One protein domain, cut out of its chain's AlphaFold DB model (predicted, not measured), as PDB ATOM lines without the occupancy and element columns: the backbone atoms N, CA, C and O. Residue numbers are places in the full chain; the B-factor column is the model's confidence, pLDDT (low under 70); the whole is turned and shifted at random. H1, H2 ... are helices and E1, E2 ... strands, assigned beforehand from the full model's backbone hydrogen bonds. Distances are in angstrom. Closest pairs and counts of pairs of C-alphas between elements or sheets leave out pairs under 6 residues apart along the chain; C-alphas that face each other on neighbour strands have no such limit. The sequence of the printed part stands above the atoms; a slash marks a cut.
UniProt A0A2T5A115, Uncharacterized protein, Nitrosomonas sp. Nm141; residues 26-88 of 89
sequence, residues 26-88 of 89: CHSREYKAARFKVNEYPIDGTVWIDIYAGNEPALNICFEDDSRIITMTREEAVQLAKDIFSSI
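Overview. This is residues 26 to 88 of the 89 residues of an uncharacterized protein of Nitrosomonas sp. Nm141 (UniProt A0A2T5A115). A four-stranded antiparallel sheet, longer on one side, has helix H1 packed slantwise over one face near one end, with no named helix on the other face. The long hairpin of E1 and E2 runs on past the short strands E3 and E4, with its turn far from H1. The 63 printed residues hold E1, E2, E3, E4, H1 in chain order; the sheet, ordered E1 - E2 - E3 - E4, is a meander, each strand the antiparallel neighbour of the one before. The class is mixed, helices and strands, and the whole is loose and elongated, with a radius of gyration of the C-alphas of 13.4 A and spans of 39 by 24 by 14 A.

Arrangement. Start at edge strand E1, residues 26 to 35, which bends by 61 degrees at residue 32; its hairpin partner is E2, residues 43 to 52, with N 31 and O 47 at 2.8 A. Next find E3, residues 58 to 63, in a hairpin with E2, N 50 and O 60 at 3.0 A. E4, residues 66 to 71, forms a hairpin with E3, N 61 and O 68 at 3.0 A, and is apart from E1. H1, residues 74 to 86, is on the sheet at a height of 8.8 A, over E1 and E2, and stands at 49 degrees to E2 on the local plane, slantwise to the strands. Its closest C-alphas to E2 are those of Ala 77 and Ile 51, 6.5 A apart. Every O i to N i+4 pair in H1 is within hydrogen-bond range.

Along the chain. Find C-alpha 26 at (-42.374, 22.021, 19.852), where E1 begins its 26.2 A; E2 measures 28.4 A, E3 16.0 A and E4 16.5 A. H1 runs 18.4 A to C-alpha 86 at (-29.270, 15.717, 17.904).

Size, cuts and confidence. The farthest C-alphas, Asn 39 and Asn 55, are 41.0 A apart. The printed part has no cut and no long link. Confidence is under 70 at residues 35, 37 to 38, 53 to 56, 64 to 68, 85 and 87 to 88.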
ATOM      1  N   CYS A  26     -43.194  23.004  19.145       72.31
ATOM      2  CA  CYS A  26     -42.374  22.021  19.852       72.31
ATOM      3  C   CYS A  26     -40.894  22.417  19.888       72.31
ATOM      4  O   CYS A  26     -40.150  21.933  20.740       72.31
ATOM      5  N   HIS A  27     -40.469  23.312  18.994       71.62
ATOM      6  CA  HIS A  27     -39.120  23.858  18.978       71.62
ATOM      7  C   HIS A  27     -39.128  25.285  18.430       71.62
ATOM      8  O   HIS A  27     -39.748  25.546  17.404       71.62
ATOM      9  N   SER A  28     -38.418  26.189  19.100       76.06
ATOM     10  CA  SER A  28     -38.142  27.538  18.605       76.06
ATOM     11  C   SER A  28     -36.716  27.905  18.975       76.06
ATOM     12  O   SER A  28     -36.308  27.734  20.131       76.06
ATOM     13  N   ARG A  29     -35.944  28.382  17.998       76.38
ATOM     14  CA  ARG A  29     -34.570  28.826  18.232       76.38
ATOM     15  C   ARG A  29     -34.206  30.032  17.384       76.38
ATOM     16  O   ARG A  29     -34.544  30.122  16.205       76.38
ATOM     17  N   GLU A  30     -33.481  30.943  18.023       81.12
ATOM     18  CA  GLU A  30     -32.868  32.106  17.398       81.12
ATOM     19  C   GLU A  30     -31.450  31.773  16.920       81.12
ATOM     20  O   GLU A  30     -30.656  31.173  17.652       81.12
ATOM     21  N   TYR A  31     -31.122  32.222  15.713       76.88
ATOM     22  CA  TYR A  31     -29.801  32.125  15.110       76.88
ATOM     23  C   TYR A  31     -29.347  33.498  14.618       76.88
ATOM     24  O   TYR A  31     -30.133  34.273  14.069       76.88
ATOM     25  N   LYS A  32     -28.051  33.785  14.769       79.56
ATOM     26  CA  LYS A  32     -27.411  34.900  14.066       79.56
ATOM     27  C   LYS A  32     -27.070  34.455  12.651       79.56
ATOM     28  O   LYS A  32     -26.508  33.379  12.459       79.56
ATOM     29  N   ALA A  33     -27.419  35.276  11.673       75.88
ATOM     30  CA  ALA A  33     -27.173  35.025  10.262       75.88
ATOM     31  C   ALA A  33     -26.661  36.296   9.583       75.88
ATOM     32  O   ALA A  33     -26.869  37.397  10.078       75.88
ATOM     33  N   ALA A  34     -26.026  36.149   8.424       74.81
ATOM     34  CA  ALA A  34     -25.743  37.270   7.538       74.81
ATOM     35  C   ALA A  34     -26.785  37.286   6.413       74.81
ATOM     36  O   ALA A  34     -26.970  36.283   5.719       74.81
ATOM     37  N   ARG A  35     -27.470  38.415   6.224       69.31
ATOM     38  CA  ARG A  35     -28.398  38.624   5.109       69.31
ATOM     39  C   ARG A  35     -27.645  39.226   3.929       69.31
ATOM     40  O   ARG A  35     -26.960  40.234   4.078       69.31
ATOM     41  N   PHE A  36     -27.843  38.646   2.749       71.75
ATOM     42  CA  PHE A  36     -27.319  39.163   1.489       71.75
ATOM     43  C   PHE A  36     -28.482  39.647   0.626       71.75
ATOM     44  O   PHE A  36     -29.339  38.854   0.234       71.75
ATOM     45  N   LYS A  37     -28.517  40.943   0.318       68.75
ATOM     46  CA  LYS A  37     -29.322  41.469  -0.789       68.75
ATOM     47  C   LYS A  37     -28.421  41.622  -2.008       68.75
ATOM     48  O   LYS A  37     -27.222  41.865  -1.877       68.75
ATOM     49  N   VAL A  38     -28.983  41.425  -3.199       69.38
ATOM     50  CA  VAL A  38     -28.231  41.549  -4.456       69.38
ATOM     51  C   VAL A  38     -27.584  42.936  -4.506       69.38
ATOM     52  O   VAL A  38     -28.288  43.937  -4.437       69.38
ATOM     53  N   ASN A  39     -26.255  42.975  -4.638       72.62
ATOM     54  CA  ASN A  39     -25.419  44.186  -4.655       72.62
ATOM     55  C   ASN A  39     -25.296  44.956  -3.323       72.62
ATOM     56  O   ASN A  39     -24.884  46.115  -3.339       72.62
ATOM     57  N   GLU A  40     -25.586  44.333  -2.181       76.94
ATOM     58  CA  GLU A  40     -25.348  44.922  -0.857       76.94
ATOM     59  C   GLU A  40     -24.293  44.129  -0.069       76.94
ATOM     60  O   GLU A  40     -24.108  42.926  -0.269       76.94
ATOM     61  N   TYR A  41     -23.589  44.813   0.838       76.88
ATOM     62  CA  TYR A  41     -22.714  44.153   1.807       76.88
ATOM     63  C   TYR A  41     -23.546  43.280   2.761       76.88
ATOM     64  O   TYR A  41     -24.685  43.642   3.060       76.88
ATOM     65  N   PRO A  42     -23.003  42.148   3.252       77.38
ATOM     66  CA  PRO A  42     -23.689  41.334   4.244       77.38
ATOM     67  C   PRO A  42     -24.030  42.171   5.472       77.38
ATOM     68  O   PRO A  42     -23.175  42.878   6.006       77.38
ATOM     69  N   ILE A  43     -25.280  42.070   5.910       79.50
ATOM     70  CA  ILE A  43     -25.768  42.725   7.121       79.50
ATOM     71  C   ILE A  43     -26.050  41.631   8.143       79.50
ATOM     72  O   ILE A  43     -26.675  40.622   7.801       79.50
ATOM     73  N   ASP A  44     -25.602  41.833   9.379       81.00
ATOM     74  CA  ASP A  44     -25.986  40.968  10.490       81.00
ATOM     75  C   ASP A  44     -27.508  40.972  10.628       81.00
ATOM     76  O   ASP A  44     -28.157  42.017  10.602       81.00
ATOM     77  N   GLY A  45     -28.078  39.786  10.757       75.06
ATOM     78  CA  GLY A  45     -29.503  39.584  10.899       75.06
ATOM     79  C   GLY A  45     -29.800  38.443  11.851       75.06
ATOM     80  O   GLY A  45     -28.939  37.637  12.220       75.06
ATOM     81  N   THR A  46     -31.059  38.383  12.246       79.00
ATOM     82  CA  THR A  46     -31.573  37.333  13.115       79.00
ATOM     83  C   THR A  46     -32.544  36.448  12.344       79.00
ATOM     84  O   THR A  46     -33.388  36.935  11.588       79.00
ATOM     85  N   VAL A  47     -32.400  35.136  12.521       77.81
ATOM     86  CA  VAL A  47     -33.316  34.131  11.980       77.81
ATOM     87  C   VAL A  47     -33.959  33.387  13.133       77.81
ATOM     88  O   VAL A  47     -33.261  32.873  14.007       77.81
ATOM     89  N   TRP A  48     -35.281  33.291  13.106       80.00
ATOM     90  CA  TRP A  48     -36.038  32.414  13.989       80.00
ATOM     91  C   TRP A  48     -36.506  31.202  13.203       80.00
ATOM     92  O   TRP A  48     -37.086  31.337  12.122       80.00
ATOM     93  N   ILE A  49     -36.236  30.025  13.754       78.12
ATOM     94  CA  ILE A  49     -36.735  28.760  13.232       78.12
ATOM     95  C   ILE A  49     -37.719  28.207  14.254       78.12
ATOM     96  O   ILE A  49     -37.311  27.831  15.353       78.12
ATOM     97  N   ASP A  50     -38.995  28.144  13.871       79.75
ATOM     98  CA  ASP A  50     -40.053  27.541  14.681       79.75
ATOM     99  C   ASP A  50     -40.584  26.280  14.000       79.75
ATOM    100  O   ASP A  50     -40.916  26.293  12.809       79.75
ATOM    101  N   ILE A  51     -40.718  25.206  14.772       77.50
ATOM    102  CA  ILE A  51     -41.319  23.946  14.343       77.50
ATOM    103  C   ILE A  51     -42.639  23.750  15.080       77.50
ATOM    104  O   ILE A  51     -42.691  23.734  16.314       77.50
ATOM    105  N   TYR A  52     -43.698  23.547  14.301       79.00
ATOM    106  CA  TYR A  52     -45.048  23.274  14.774       79.00
ATOM    107  C   TYR A  52     -45.349  21.788  14.559       79.00
ATOM    108  O   TYR A  52     -45.239  21.289  13.440       79.00
ATOM    109  N   ALA A  53     -45.741  21.076  15.619       69.12
ATOM    110  CA  ALA A  53     -46.150  19.662  15.556       69.12
ATOM    111  C   ALA A  53     -47.663  19.464  15.811       69.12
ATOM    112  O   ALA A  53     -48.127  18.341  16.069       69.12
ATOM    113  N   GLY A  54     -48.417  20.569  15.768       68.88
ATOM    114  CA  GLY A  54     -49.863  20.636  15.964       68.88
ATOM    115  C   GLY A  54     -50.670  19.959  14.851       68.88
ATOM    116  O   GLY A  54     -50.200  19.036  14.185       68.88
ATOM    117  N   ASN A  55     -51.922  20.382  14.676       65.75
ATOM    118  CA  ASN A  55     -52.805  19.824  13.643       65.75
ATOM    119  C   ASN A  55     -52.379  20.215  12.222       65.75
ATOM    120  O   ASN A  55     -52.635  19.460  11.288       65.75
ATOM    121  N   GLU A  56     -51.695  21.351  12.087       69.56
ATOM    122  CA  GLU A  56     -51.073  21.816  10.850       69.56
ATOM    123  C   GLU A  56     -49.558  21.920  11.069       69.56
ATOM    124  O   GLU A  56     -49.051  22.960  11.495       69.56
ATOM    125  N   PRO A  57     -48.815  20.820  10.862       70.19
ATOM    126  CA  PRO A  57     -47.377  20.815  11.042       70.19
ATOM    127  C   PRO A  57     -46.691  21.709  10.012       70.19
ATOM    128  O   PRO A  57     -46.981  21.675   8.813       70.19
ATOM    129  N   ALA A  58     -45.758  22.521  10.489       77.06
ATOM    130  CA  ALA A  58     -45.093  23.503   9.655       77.06
ATOM    131  C   ALA A  58     -43.711  23.850  10.198       77.06
ATOM    132  O   ALA A  58     -43.445  23.758  11.398       77.06
ATOM    133  N   LEU A  59     -42.858  24.314   9.291       78.44
ATOM    134  CA  LEU A  59     -41.616  25.003   9.603       78.44
ATOM    135  C   LEU A  59     -41.784  26.471   9.235       78.44
ATOM    136  O   LEU A  59     -42.028  26.805   8.073       78.44
ATOM    137  N   ASN A  60     -41.637  27.344  10.221       76.94
ATOM    138  CA  ASN A  60     -41.567  28.776   9.996       76.94
ATOM    139  C   ASN A  60     -40.106  29.209  10.063       76.94
ATOM    140  O   ASN A  60     -39.458  29.050  11.097       76.94
ATOM    141  N   ILE A  61     -39.610  29.774   8.966       72.56
ATOM    142  CA  ILE A  61     -38.312  30.441   8.921       72.56
ATOM    143  C   ILE A  61     -38.600  31.931   8.807       72.56
ATOM    144  O   ILE A  61     -39.061  32.413   7.770       72.56
ATOM    145  N   CYS A  62     -38.360  32.645   9.899       72.38
ATOM    146  CA  CYS A  62     -38.566  34.078   9.988       72.38
ATOM    147  C   CYS A  62     -37.213  34.782   9.936       72.38
ATOM    148  O   CYS A  62     -36.361  34.567  10.793       72.38
ATOM    149  N   PHE A  63     -37.033  35.633   8.939       71.88
ATOM    150  CA  PHE A  63     -36.028  36.683   8.907       71.88
ATOM    151  C   PHE A  63     -36.736  37.954   9.382       71.88
ATOM    152  O   PHE A  63     -37.884  38.147   9.023       71.88
ATOM    153  N   GLU A  64     -36.088  38.810  10.168       66.75
ATOM    154  CA  GLU A  64     -36.656  40.037  10.784       66.75
ATOM    155  C   GLU A  64     -37.869  40.685  10.078       66.75
ATOM    156  O   GLU A  64     -38.880  40.948  10.732       66.75
ATOM    157  N   ASP A  65     -37.790  40.880   8.756       64.69
ATOM    158  CA  ASP A  65     -38.826  41.521   7.937       64.69
ATOM    159  C   ASP A  65     -39.607  40.567   7.004       64.69
ATOM    160  O   ASP A  65     -40.580  40.996   6.391       64.69
ATOM    161  N   ASP A  66     -39.181  39.310   6.845       64.31
ATOM    162  CA  ASP A  66     -39.731  38.349   5.878       64.31
ATOM    163  C   ASP A  66     -39.863  36.955   6.503       64.31
ATOM    164  O   ASP A  66     -38.909  36.404   7.048       64.31
ATOM    165  N   SER A  67     -41.040  36.344   6.395       63.66
ATOM    166  CA  SER A  67     -41.269  34.997   6.921       63.66
ATOM    167  C   SER A  67     -41.754  34.063   5.832       63.66
ATOM    168  O   SER A  67     -42.661  34.388   5.065       63.66
ATOM    169  N   ARG A  68     -41.175  32.864   5.807       66.44
ATOM    170  CA  ARG A  68     -41.621  31.776   4.944       66.44
ATOM    171  C   ARG A  68     -42.124  30.632   5.800       66.44
ATOM    172  O   ARG A  68     -41.388  30.097   6.628       66.44
ATOM    173  N   ILE A  69     -43.370  30.245   5.549       71.12
ATOM    174  CA  ILE A  69     -43.950  29.027   6.104       71.12
ATOM    175  C   ILE A  69     -43.824  27.928   5.061       71.12
ATOM    176  O   ILE A  69     -44.263  28.077   3.920       71.12
ATOM    177  N   ILE A  70     -43.234  26.818   5.484       73.50
ATOM    178  CA  ILE A  70     -43.165  25.580   4.724       73.50
ATOM    179  C   ILE A  70     -44.108  24.594   5.406       73.50
ATOM    180  O   ILE A  70     -43.865  24.164   6.535       73.50
ATOM    181  N   THR A  71     -45.196  24.252   4.721       76.06
ATOM    182  CA  THR A  71     -46.118  23.198   5.157       76.06
ATOM    183  C   THR A  71     -45.461  21.835   4.981       76.06
ATOM    184  O   THR A  71     -44.884  21.566   3.923       76.06
ATOM    185  N   MET A  72     -45.581  20.971   5.982       77.69
ATOM    186  CA  MET A  72     -45.010  19.623   5.975       77.69
ATOM    187  C   MET A  72     -45.930  18.644   6.704       77.69
ATOM    188  O   MET A  72     -46.893  19.041   7.358       77.69
ATOM    189  N   THR A  73     -45.664  17.349   6.570       79.94
ATOM    190  CA  THR A  73     -46.364  16.330   7.358       79.94
ATOM    191  C   THR A  73     -45.918  16.371   8.818       79.94
ATOM    192  O   THR A  73     -44.878  16.935   9.174       79.94
ATOM    193  N   ARG A  74     -46.709  15.750   9.697       71.19
ATOM    194  CA  ARG A  74     -46.393  15.686  11.128       71.19
ATOM    195  C   ARG A  74     -45.105  14.914  11.373       71.19
ATOM    196  O   ARG A  74     -44.298  15.317  12.205       71.19
ATOM    197  N   GLU A  75     -44.925  13.819  10.646       80.56
ATOM    198  CA  GLU A  75     -43.748  12.964  10.708       80.56
ATOM    199  C   GLU A  75     -42.485  13.738  10.319       80.56
ATOM    200  O   GLU A  75     -41.492  13.676  11.043       80.56
ATOM    201  N   GLU A  76     -42.538  14.525   9.239       79.38
ATOM    202  CA  GLU A  76     -41.426  15.377   8.797       79.38
ATOM    203  C   GLU A  76     -41.082  16.456   9.830       79.38
ATOM    204  O   GLU A  76     -39.910  16.622  10.168       79.38
ATOM    205  N   ALA A  77     -42.084  17.146  10.387       73.75
ATOM    206  CA  ALA A  77     -41.864  18.168  11.412       73.75
ATOM    207  C   ALA A  77     -41.218  17.588  12.682       73.75
ATOM    208  O   ALA A  77     -40.256  18.141  13.217       73.75
ATOM    209  N   VAL A  78     -41.717  16.441  13.157       74.06
ATOM    210  CA  VAL A  78     -41.167  15.750  14.333       74.06
ATOM    211  C   VAL A  78     -39.748  15.249  14.068       74.06
ATOM    212  O   VAL A  78     -38.897  15.359  14.952       74.06
ATOM    213  N   GLN A  79     -39.477  14.698  12.882       80.75
ATOM    214  CA  GLN A  79     -38.140  14.226  12.529       80.75
ATOM    215  C   GLN A  79     -37.145  15.386  12.456       80.75
ATOM    216  O   GLN A  79     -36.092  15.311  13.082       80.75
ATOM    217  N   LEU A  80     -37.515  16.492  11.807       77.06
ATOM    218  CA  LEU A  80     -36.676  17.688  11.734       77.06
ATOM    219  C   LEU A  80     -36.360  18.248  13.126       77.06
ATOM    220  O   LEU A  80     -35.219  18.620  13.395       77.06
ATOM    221  N   ALA A  81     -37.338  18.266  14.037       72.19
ATOM    222  CA  ALA A  81     -37.097  18.675  15.417       72.19
ATOM    223  C   ALA A  81     -36.049  17.776  16.098       72.19
ATOM    224  O   ALA A  81     -35.110  18.285  16.709       72.19
ATOM    225  N   LYS A  82     -36.169  16.447  15.963       77.62
ATOM    226  CA  LYS A  82     -35.198  15.482  16.514       77.62
ATOM    227  C   LYS A  82     -33.802  15.648  15.916       77.62
ATOM    228  O   LYS A  82     -32.824  15.593  16.663       77.62
ATOM    229  N   ASP A  83     -33.709  15.861  14.607       78.06
ATOM    230  CA  ASP A  83     -32.438  16.046  13.904       78.06
ATOM    231  C   ASP A  83     -31.735  17.325  14.381       78.06
ATOM    232  O   ASP A  83     -30.543  17.295  14.688       78.06
ATOM    233  N   ILE A  84     -32.480  18.429  14.542       72.25
ATOM    234  CA  ILE A  84     -31.945  19.671  15.116       72.25
ATOM    235  C   ILE A  84     -31.432  19.419  16.530       72.25
ATOM    236  O   ILE A  84     -30.285  19.757  16.806       72.25
ATOM    237  N   PHE A  85     -32.226  18.799  17.407       67.69
ATOM    238  CA  PHE A  85     -31.789  18.488  18.773       67.69
ATOM    239  C   PHE A  85     -30.504  17.653  18.800       67.69
ATOM    240  O   PHE A  85     -29.569  18.004  19.513       67.69
ATOM    241  N   SER A  86     -30.430  16.616  17.968       73.81
ATOM    242  CA  SER A  86     -29.270  15.717  17.904       73.81
ATOM    243  C   SER A  86     -28.015  16.391  17.339       73.81
ATOM    244  O   SER A  86     -26.914  15.926  17.585       73.81
ATOM    245  N   SER A  87     -28.162  17.474  16.569       69.38
ATOM    246  CA  SER A  87     -27.035  18.224  15.988       69.38
ATOM    247  C   SER A  87     -26.376  19.226  16.947       69.38
ATOM    248  O   SER A  87     -25.379  19.855  16.591       69.38
ATOM    249  N   ILE A  88     -26.976  19.437  18.122       63.50
ATOM    250  CA  ILE A  88     -26.551  20.442  19.105       63.50
ATOM    251  C   ILE A  88     -25.768  19.798  20.264       63.50
ATOM    252  O   ILE A  88     -25.054  20.514  20.967       63.50
TER     253      ILE A  88